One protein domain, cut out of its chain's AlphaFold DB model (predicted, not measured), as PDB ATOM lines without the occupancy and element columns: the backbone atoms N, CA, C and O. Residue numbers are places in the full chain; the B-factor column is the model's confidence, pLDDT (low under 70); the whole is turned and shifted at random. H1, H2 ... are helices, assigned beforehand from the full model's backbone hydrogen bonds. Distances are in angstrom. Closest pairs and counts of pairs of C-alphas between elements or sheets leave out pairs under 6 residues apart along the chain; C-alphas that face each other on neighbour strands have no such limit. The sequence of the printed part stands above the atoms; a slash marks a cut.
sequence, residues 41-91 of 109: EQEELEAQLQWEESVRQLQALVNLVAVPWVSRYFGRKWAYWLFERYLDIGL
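AT A GLANCE: This is residues 41 to 91 of the 109 residues of an uncharacterized protein of Rhodosporidium toruloides (strain NP11) (UniProt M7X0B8). One long helix, H1, sweeps along most of an arch, and a shorter helix, H2, follows it round a tight corner and makes the other leg. Nothing folds back over the arch, which is a bare rod of helix with no core. The printed part has 51 residues, with two named helices, H1 then H2, and no named strand; the class is all helix. It is extended, with a radius of gyration of the C-alphas of 19.5 A, and spans 57 by 22 by 13 A.

IN THESE COORDINATES: Find C-alpha 41 at (56.352, -61.846, -45.166), where H1 begins. It takes in residues 41 to 74, 44.1 A from first to last C-alpha, and ends at C-alpha 74 at (29.226, -27.337, -41.134). Pass Gly 75 and Arg 76 to reach H2, residues 77 to 89, 18.2 A from first to last C-alpha, which ends at C-alpha 89 at (28.386, -23.966, -21.423).

HOW THE PARTS SIT: Look near Val 62, where H1 has a kink of 40 degrees. Two residues then make a tight link from H1 to H2, and the two helices meet only through their link. In the backbone of H2, every O i to N i+4 pair is within hydrogen-bond range; in H1, 27 of 30 are.

THE WHOLE: Look from end to end: the two C-alphas farthest apart are those of Gln 42 and Leu 87, at 56.8 A, while the first and last printed C-alphas, of Glu 41 and Leu 91, are 54.3 A apart. Residues 41 to 91 stand free, with no C-alpha 8 or more apart along the chain within 10 A. The printed part has no cut and no long link. In the B-factor column you will find a mean pLDDT of the printed part of 79.0, with residues 88 to 91 under 70 in this model.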
ATOM      1  N   GLU A  41      55.856 -63.143 -45.634       70.12
ATOM      2  CA  GLU A  41      56.352 -61.846 -45.166       70.12
ATOM      3  C   GLU A  41      56.682 -60.894 -46.330       70.12
ATOM      4  O   GLU A  41      56.431 -59.695 -46.216       70.12
ATOM      5  N   GLN A  42      57.139 -61.396 -47.485       72.00
ATOM      6  CA  GLN A  42      57.252 -60.579 -48.702       72.00
ATOM      7  C   GLN A  42      55.892 -60.192 -49.299       72.00
ATOM      8  O   GLN A  42      55.712 -59.031 -49.651       72.00
ATOM      9  N   GLU A  43      54.915 -61.095 -49.355       72.94
ATOM     10  CA  GLU A  43      53.555 -60.808 -49.823       72.94
ATOM     11  C   GLU A  43      52.836 -59.812 -48.903       72.94
ATOM     12  O   GLU A  43      52.126 -58.931 -49.384       72.94
ATOM     13  N   GLU A  44      53.043 -59.888 -47.584       75.44
ATOM     14  CA  GLU A  44      52.528 -58.905 -46.626       75.44
ATOM     15  C   GLU A  44      53.163 -57.523 -46.830       75.44
ATOM     16  O   GLU A  44      52.455 -56.508 -46.808       75.44
ATOM     17  N   LEU A  45      54.477 -57.473 -47.080       78.88
ATOM     18  CA  LEU A  45      55.201 -56.242 -47.410       78.88
ATOM     19  C   LEU A  45      54.735 -55.655 -48.753       78.88
ATOM     20  O   LEU A  45      54.512 -54.446 -48.856       78.88
ATOM     21  N   GLU A  46      54.532 -56.492 -49.769       81.88
ATOM     22  CA  GLU A  46      53.997 -56.092 -51.072       81.88
ATOM     23  C   GLU A  46      52.546 -55.614 -50.967       81.88
ATOM     24  O   GLU A  46      52.191 -54.594 -51.560       81.88
ATOM     25  N   ALA A  47      51.709 -56.282 -50.172       83.62
ATOM     26  CA  ALA A  47      50.333 -55.873 -49.918       83.62
ATOM     27  C   ALA A  47      50.270 -54.532 -49.172       83.62
ATOM     28  O   ALA A  47      49.407 -53.704 -49.469       83.62
ATOM     29  N   GLN A  48      51.194 -54.274 -48.244       81.81
ATOM     30  CA  GLN A  48      51.315 -52.976 -47.573       81.81
ATOM     31  C   GLN A  48      51.802 -51.870 -48.511       81.81
ATOM     32  O   GLN A  48      51.240 -50.774 -48.485       81.81
ATOM     33  N   LEU A  49      52.758 -52.159 -49.395       83.38
ATOM     34  CA  LEU A  49      53.176 -51.236 -50.456       83.38
ATOM     35  C   LEU A  49      52.018 -50.906 -51.410       83.38
ATOM     36  O   LEU A  49      51.764 -49.737 -51.706       83.38
ATOM     37  N   GLN A  50      51.262 -51.916 -51.841       81.62
ATOM     38  CA  GLN A  50      50.082 -51.737 -52.691       81.62
ATOM     39  C   GLN A  50      48.969 -50.959 -51.971       81.62
ATOM     40  O   GLN A  50      48.290 -50.120 -52.576       81.62
ATOM     41  N   TRP A  51      48.792 -51.199 -50.669       85.06
ATOM     42  CA  TRP A  51      47.833 -50.471 -49.849       85.06
ATOM     43  C   TRP A  51      48.213 -48.995 -49.725       85.06
ATOM     44  O   TRP A  51      47.349 -48.145 -49.951       85.06
ATOM     45  N   GLU A  52      49.484 -48.667 -49.468       85.81
ATOM     46  CA  GLU A  52      49.945 -47.273 -49.411       85.81
ATOM     47  C   GLU A  52      49.699 -46.523 -50.724       85.81
ATOM     48  O   GLU A  52      49.215 -45.386 -50.699       85.81
ATOM     49  N   GLU A  53      49.950 -47.161 -51.870       85.25
ATOM     50  CA  GLU A  53      49.692 -46.570 -53.188       85.25
ATOM     51  C   GLU A  53      48.190 -46.256 -53.365       85.25
ATOM     52  O   GLU A  53      47.809 -45.149 -53.768       85.25
ATOM     53  N   SER A  54      47.313 -47.190 -52.964       83.25
ATOM     54  CA  SER A  54      45.853 -47.017 -53.022       83.25
ATOM     55  C   SER A  54      45.329 -45.948 -52.047       83.25
ATOM     56  O   SER A  54      44.419 -45.180 -52.378       83.25
ATOM     57  N   VAL A  55      45.940 -45.827 -50.863       88.44
ATOM     58  CA  VAL A  55      45.594 -44.837 -49.832       88.44
ATOM     59  C   VAL A  55      46.025 -43.440 -50.251       88.44
ATOM     60  O   VAL A  55      45.263 -42.484 -50.088       88.44
ATOM     61  N   ARG A  56      47.213 -43.308 -50.845       86.00
ATOM     62  CA  ARG A  56      47.723 -42.030 -51.352       86.00
ATOM     63  C   ARG A  56      46.802 -41.454 -52.427       86.00
ATOM     64  O   ARG A  56      46.551 -40.249 -52.458       86.00
ATOM     65  N   GLN A  57      46.237 -42.322 -53.261       84.81
ATOM     66  CA  GLN A  57      45.261 -41.948 -54.279       84.81
ATOM     67  C   GLN A  57      43.898 -41.582 -53.667       84.81
ATOM     68  O   GLN A  57      43.301 -40.560 -54.026       84.81
ATOM     69  N   LEU A  58      43.438 -42.361 -52.683       89.56
ATOM     70  CA  LEU A  58      42.242 -42.050 -51.902       89.56
ATOM     71  C   LEU A  58      42.362 -40.709 -51.181       89.56
ATOM     72  O   LEU A  58      41.381 -39.982 -51.119       89.56
ATOM     73  N   GLN A  59      43.542 -40.324 -50.699       87.44
ATOM     74  CA  GLN A  59      43.732 -39.068 -49.976       87.44
ATOM     75  C   GLN A  59      43.428 -37.829 -50.834       87.44
ATOM     76  O   GLN A  59      42.845 -36.863 -50.337       87.44
ATOM     77  N   ALA A  60      43.746 -37.864 -52.132       86.62
ATOM     78  CA  ALA A  60      43.401 -36.786 -53.059       86.62
ATOM     79  C   ALA A  60      41.879 -36.676 -53.269       86.62
ATOM     80  O   ALA A  60      41.318 -35.577 -53.230       86.62
ATOM     81  N   LEU A  61      41.199 -37.816 -53.428       87.12
ATOM     82  CA  LEU A  61      39.739 -37.879 -53.551       87.12
ATOM     83  C   LEU A  61      39.038 -37.501 -52.246       87.12
ATOM     84  O   LEU A  61      38.055 -36.764 -52.268       87.12
ATOM     85  N   VAL A  62      39.565 -37.947 -51.107       88.38
ATOM     86  CA  VAL A  62      39.073 -37.597 -49.775       88.38
ATOM     87  C   VAL A  62      39.204 -36.097 -49.560       88.38
ATOM     88  O   VAL A  62      38.229 -35.494 -49.150       88.38
ATOM     89  N   ASN A  63      40.310 -35.442 -49.916       87.12
ATOM     90  CA  ASN A  63      40.375 -33.978 -49.823       87.12
ATOM     91  C   ASN A  63      39.357 -33.293 -50.743       87.12
ATOM     92  O   ASN A  63      38.671 -32.365 -50.316       87.12
ATOM     93  N   LEU A  64      39.211 -33.758 -51.983       89.62
ATOM     94  CA  LEU A  64      38.278 -33.157 -52.934       89.62
ATOM     95  C   LEU A  64      36.807 -33.366 -52.549       89.62
ATOM     96  O   LEU A  64      35.984 -32.513 -52.860       89.62
ATOM     97  N   VAL A  65      36.459 -34.475 -51.894       89.94
ATOM     98  CA  VAL A  65      35.076 -34.833 -51.537       89.94
ATOM     99  C   VAL A  65      34.747 -34.451 -50.097       89.94
ATOM    100  O   VAL A  65      33.686 -33.881 -49.846       89.94
ATOM    101  N   ALA A  66      35.648 -34.709 -49.150       85.88
ATOM    102  CA  ALA A  66      35.449 -34.395 -47.740       85.88
ATOM    103  C   ALA A  66      35.421 -32.888 -47.503       85.88
ATOM    104  O   ALA A  66      34.571 -32.440 -46.744       85.88
ATOM    105  N   VAL A  67      36.254 -32.084 -48.179       85.12
ATOM    106  CA  VAL A  67      36.193 -30.620 -48.039       85.12
ATOM    107  C   VAL A  67      34.797 -30.084 -48.379       85.12
ATOM    108  O   VAL A  67      34.191 -29.476 -47.498       85.12
ATOM    109  N   PRO A  68      34.211 -30.316 -49.567       81.12
ATOM    110  CA  PRO A  68      32.872 -29.822 -49.869       81.12
ATOM    111  C   PRO A  68      31.781 -30.496 -49.032       81.12
ATOM    112  O   PRO A  68      30.811 -29.823 -48.694       81.12
ATOM    113  N   TRP A  69      31.916 -31.770 -48.641       83.69
ATOM    114  CA  TRP A  69      30.919 -32.442 -47.794       83.69
ATOM    115  C   TRP A  69      30.902 -31.929 -46.357       83.69
ATOM    116  O   TRP A  69      29.841 -31.575 -45.841       83.69
ATOM    117  N   VAL A  70      32.070 -31.837 -45.724       82.44
ATOM    118  CA  VAL A  70      32.222 -31.253 -44.391       82.44
ATOM    119  C   VAL A  70      31.784 -29.795 -44.436       82.44
ATOM    120  O   VAL A  70      30.988 -29.389 -43.595       82.44
ATOM    121  N   SER A  71      32.170 -29.039 -45.469       76.38
ATOM    122  CA  SER A  71      31.745 -27.642 -45.652       76.38
ATOM    123  C   SER A  71      30.229 -27.500 -45.816       76.38
ATOM    124  O   SER A  71      29.619 -26.587 -45.260       76.38
ATOM    125  N   ARG A  72      29.586 -28.427 -46.535       73.50
ATOM    126  CA  ARG A  72      28.126 -28.462 -46.703       73.50
ATOM    127  C   ARG A  72      27.416 -28.709 -45.374       73.50
ATOM    128  O   ARG A  72      26.373 -28.107 -45.122       73.50
ATOM    129  N   TYR A  73      27.962 -29.590 -44.538       72.56
ATOM    130  CA  TYR A  73      27.351 -29.958 -43.262       72.56
ATOM    131  C   TYR A  73      27.634 -28.940 -42.150       72.56
ATOM    132  O   TYR A  73      26.733 -28.631 -41.364       72.56
ATOM    133  N   PHE A  74      28.833 -28.349 -42.121       73.44
ATOM    134  CA  PHE A  74      29.226 -27.337 -41.134       73.44
ATOM    135  C   PHE A  74      28.514 -25.988 -41.303       73.44
ATOM    136  O   PHE A  74      28.448 -25.211 -40.357       73.44
ATOM    137  N   GLY A  75      27.932 -25.696 -42.469       72.31
ATOM    138  CA  GLY A  75      27.395 -24.362 -42.753       72.31
ATOM    139  C   GLY A  75      26.059 -24.000 -42.085       72.31
ATOM    140  O   GLY A  75      25.744 -22.819 -41.989       72.31
ATOM    141  N   ARG A  76      25.237 -24.972 -41.650       72.75
ATOM    142  CA  ARG A  76      23.886 -24.675 -41.109       72.75
ATOM    143  C   ARG A  76      23.562 -25.377 -39.803       72.75
ATOM    144  O   ARG A  76      23.162 -24.725 -38.848       72.75
ATOM    145  N   LYS A  77      23.732 -26.697 -39.740       71.94
ATOM    146  CA  LYS A  77      23.365 -27.463 -38.539       71.94
ATOM    147  C   LYS A  77      24.366 -27.294 -37.403       71.94
ATOM    148  O   LYS A  77      23.965 -27.255 -36.247       71.94
ATOM    149  N   TRP A  78      25.642 -27.117 -37.738       71.81
ATOM    150  CA  TRP A  78      26.674 -26.866 -36.739       71.81
ATOM    151  C   TRP A  78      26.533 -25.498 -36.088       71.81
ATOM    152  O   TRP A  78      26.781 -25.405 -34.901       71.81
ATOM    153  N   ALA A  79      26.074 -24.465 -36.797       71.69
ATOM    154  CA  ALA A  79      25.871 -23.152 -36.189       71.69
ATOM    155  C   ALA A  79      24.842 -23.201 -35.046       71.69
ATOM    156  O   ALA A  79      25.126 -22.712 -33.959       71.69
ATOM    157  N   TYR A  80      23.691 -23.850 -35.264       75.75
ATOM    158  CA  TYR A  80      22.676 -24.015 -34.217       75.75
ATOM    159  C   TYR A  80      23.156 -24.925 -33.089       75.75
ATOM    160  O   TYR A  80      23.030 -24.556 -31.930       75.75
ATOM    161  N   TRP A  81      23.791 -26.054 -33.415       80.00
ATOM    162  CA  TRP A  81      24.325 -26.965 -32.401       80.00
ATOM    163  C   TRP A  81      25.431 -26.320 -31.551       80.00
ATOM    164  O   TRP A  81      25.444 -26.460 -30.332       80.00
ATOM    165  N   LEU A  82      26.343 -25.568 -32.173       76.12
ATOM    166  CA  LEU A  82      27.409 -24.847 -31.481       76.12
ATOM    167  C   LEU A  82      26.841 -23.690 -30.654       76.12
ATOM    168  O   LEU A  82      27.367 -23.420 -29.583       76.12
ATOM    169  N   PHE A  83      25.783 -23.026 -31.133       75.44
ATOM    170  CA  PHE A  83      25.095 -21.954 -30.415       75.44
ATOM    171  C   PHE A  83      24.311 -22.478 -29.205       75.44
ATOM    172  O   PHE A  83      24.430 -21.914 -28.125       75.44
ATOM    173  N   GLU A  84      23.590 -23.592 -29.336       78.00
ATOM    174  CA  GLU A  84      22.947 -24.281 -28.206       78.00
ATOM    175  C   GLU A  84      23.992 -24.731 -27.178       78.00
ATOM    176  O   GLU A  84      23.900 -24.399 -25.999       78.00
ATOM    177  N   ARG A  85      25.073 -25.373 -27.634       71.25
ATOM    178  CA  ARG A  85      26.205 -25.773 -26.786       71.25
ATOM    179  C   ARG A  85      26.890 -24.575 -26.116       71.25
ATOM    180  O   ARG A  85      27.365 -24.681 -24.986       71.25
ATOM    181  N   TYR A  86      26.967 -23.447 -26.815       71.81
ATOM    182  CA  TYR A  86      27.504 -22.186 -26.313       71.81
ATOM    183  C   TYR A  86      26.602 -21.574 -25.240       71.81
ATOM    184  O   TYR A  86      27.120 -21.095 -24.233       71.81
ATOM    185  N   LEU A  87      25.279 -21.618 -25.420       74.25
ATOM    186  CA  LEU A  87      24.317 -21.161 -24.418       74.25
ATOM    187  C   LEU A  87      24.371 -22.036 -23.159       74.25
ATOM    188  O   LEU A  87      24.346 -21.499 -22.053       74.25
ATOM    189  N   ASP A  88      24.532 -23.350 -23.320       68.31
ATOM    190  CA  ASP A  88      24.607 -24.293 -22.198       68.31
ATOM    191  C   ASP A  88      25.920 -24.202 -21.397       68.31
ATOM    192  O   ASP A  88      25.937 -24.470 -20.194       68.31
ATOM    193  N   ILE A  89      27.045 -23.856 -22.036       69.06
ATOM    194  CA  ILE A  89      28.386 -23.966 -21.423       69.06
ATOM    195  C   ILE A  89      29.056 -22.600 -21.160       69.06
ATOM    196  O   ILE A  89      29.882 -22.491 -20.245       69.06
ATOM    197  N   GLY A  90      28.677 -21.550 -21.898       66.44
ATOM    198  CA  GLY A  90      29.218 -20.187 -21.809       66.44
ATOM    199  C   GLY A  90      30.630 -20.009 -22.405       66.44
ATOM    200  O   GLY A  90      31.420 -20.954 -22.456       66.44
ATOM    201  N   LEU A  91      30.974 -18.779 -22.839       63.28
ATOM    202  CA  LEU A  91      32.319 -18.377 -23.316       63.28
ATOM    203  C   LEU A  91      33.363 -18.488 -22.199       63.28
ATOM    204  O   LEU A  91      33.735 -17.511 -21.551       63.28
TER     205      LEU A  91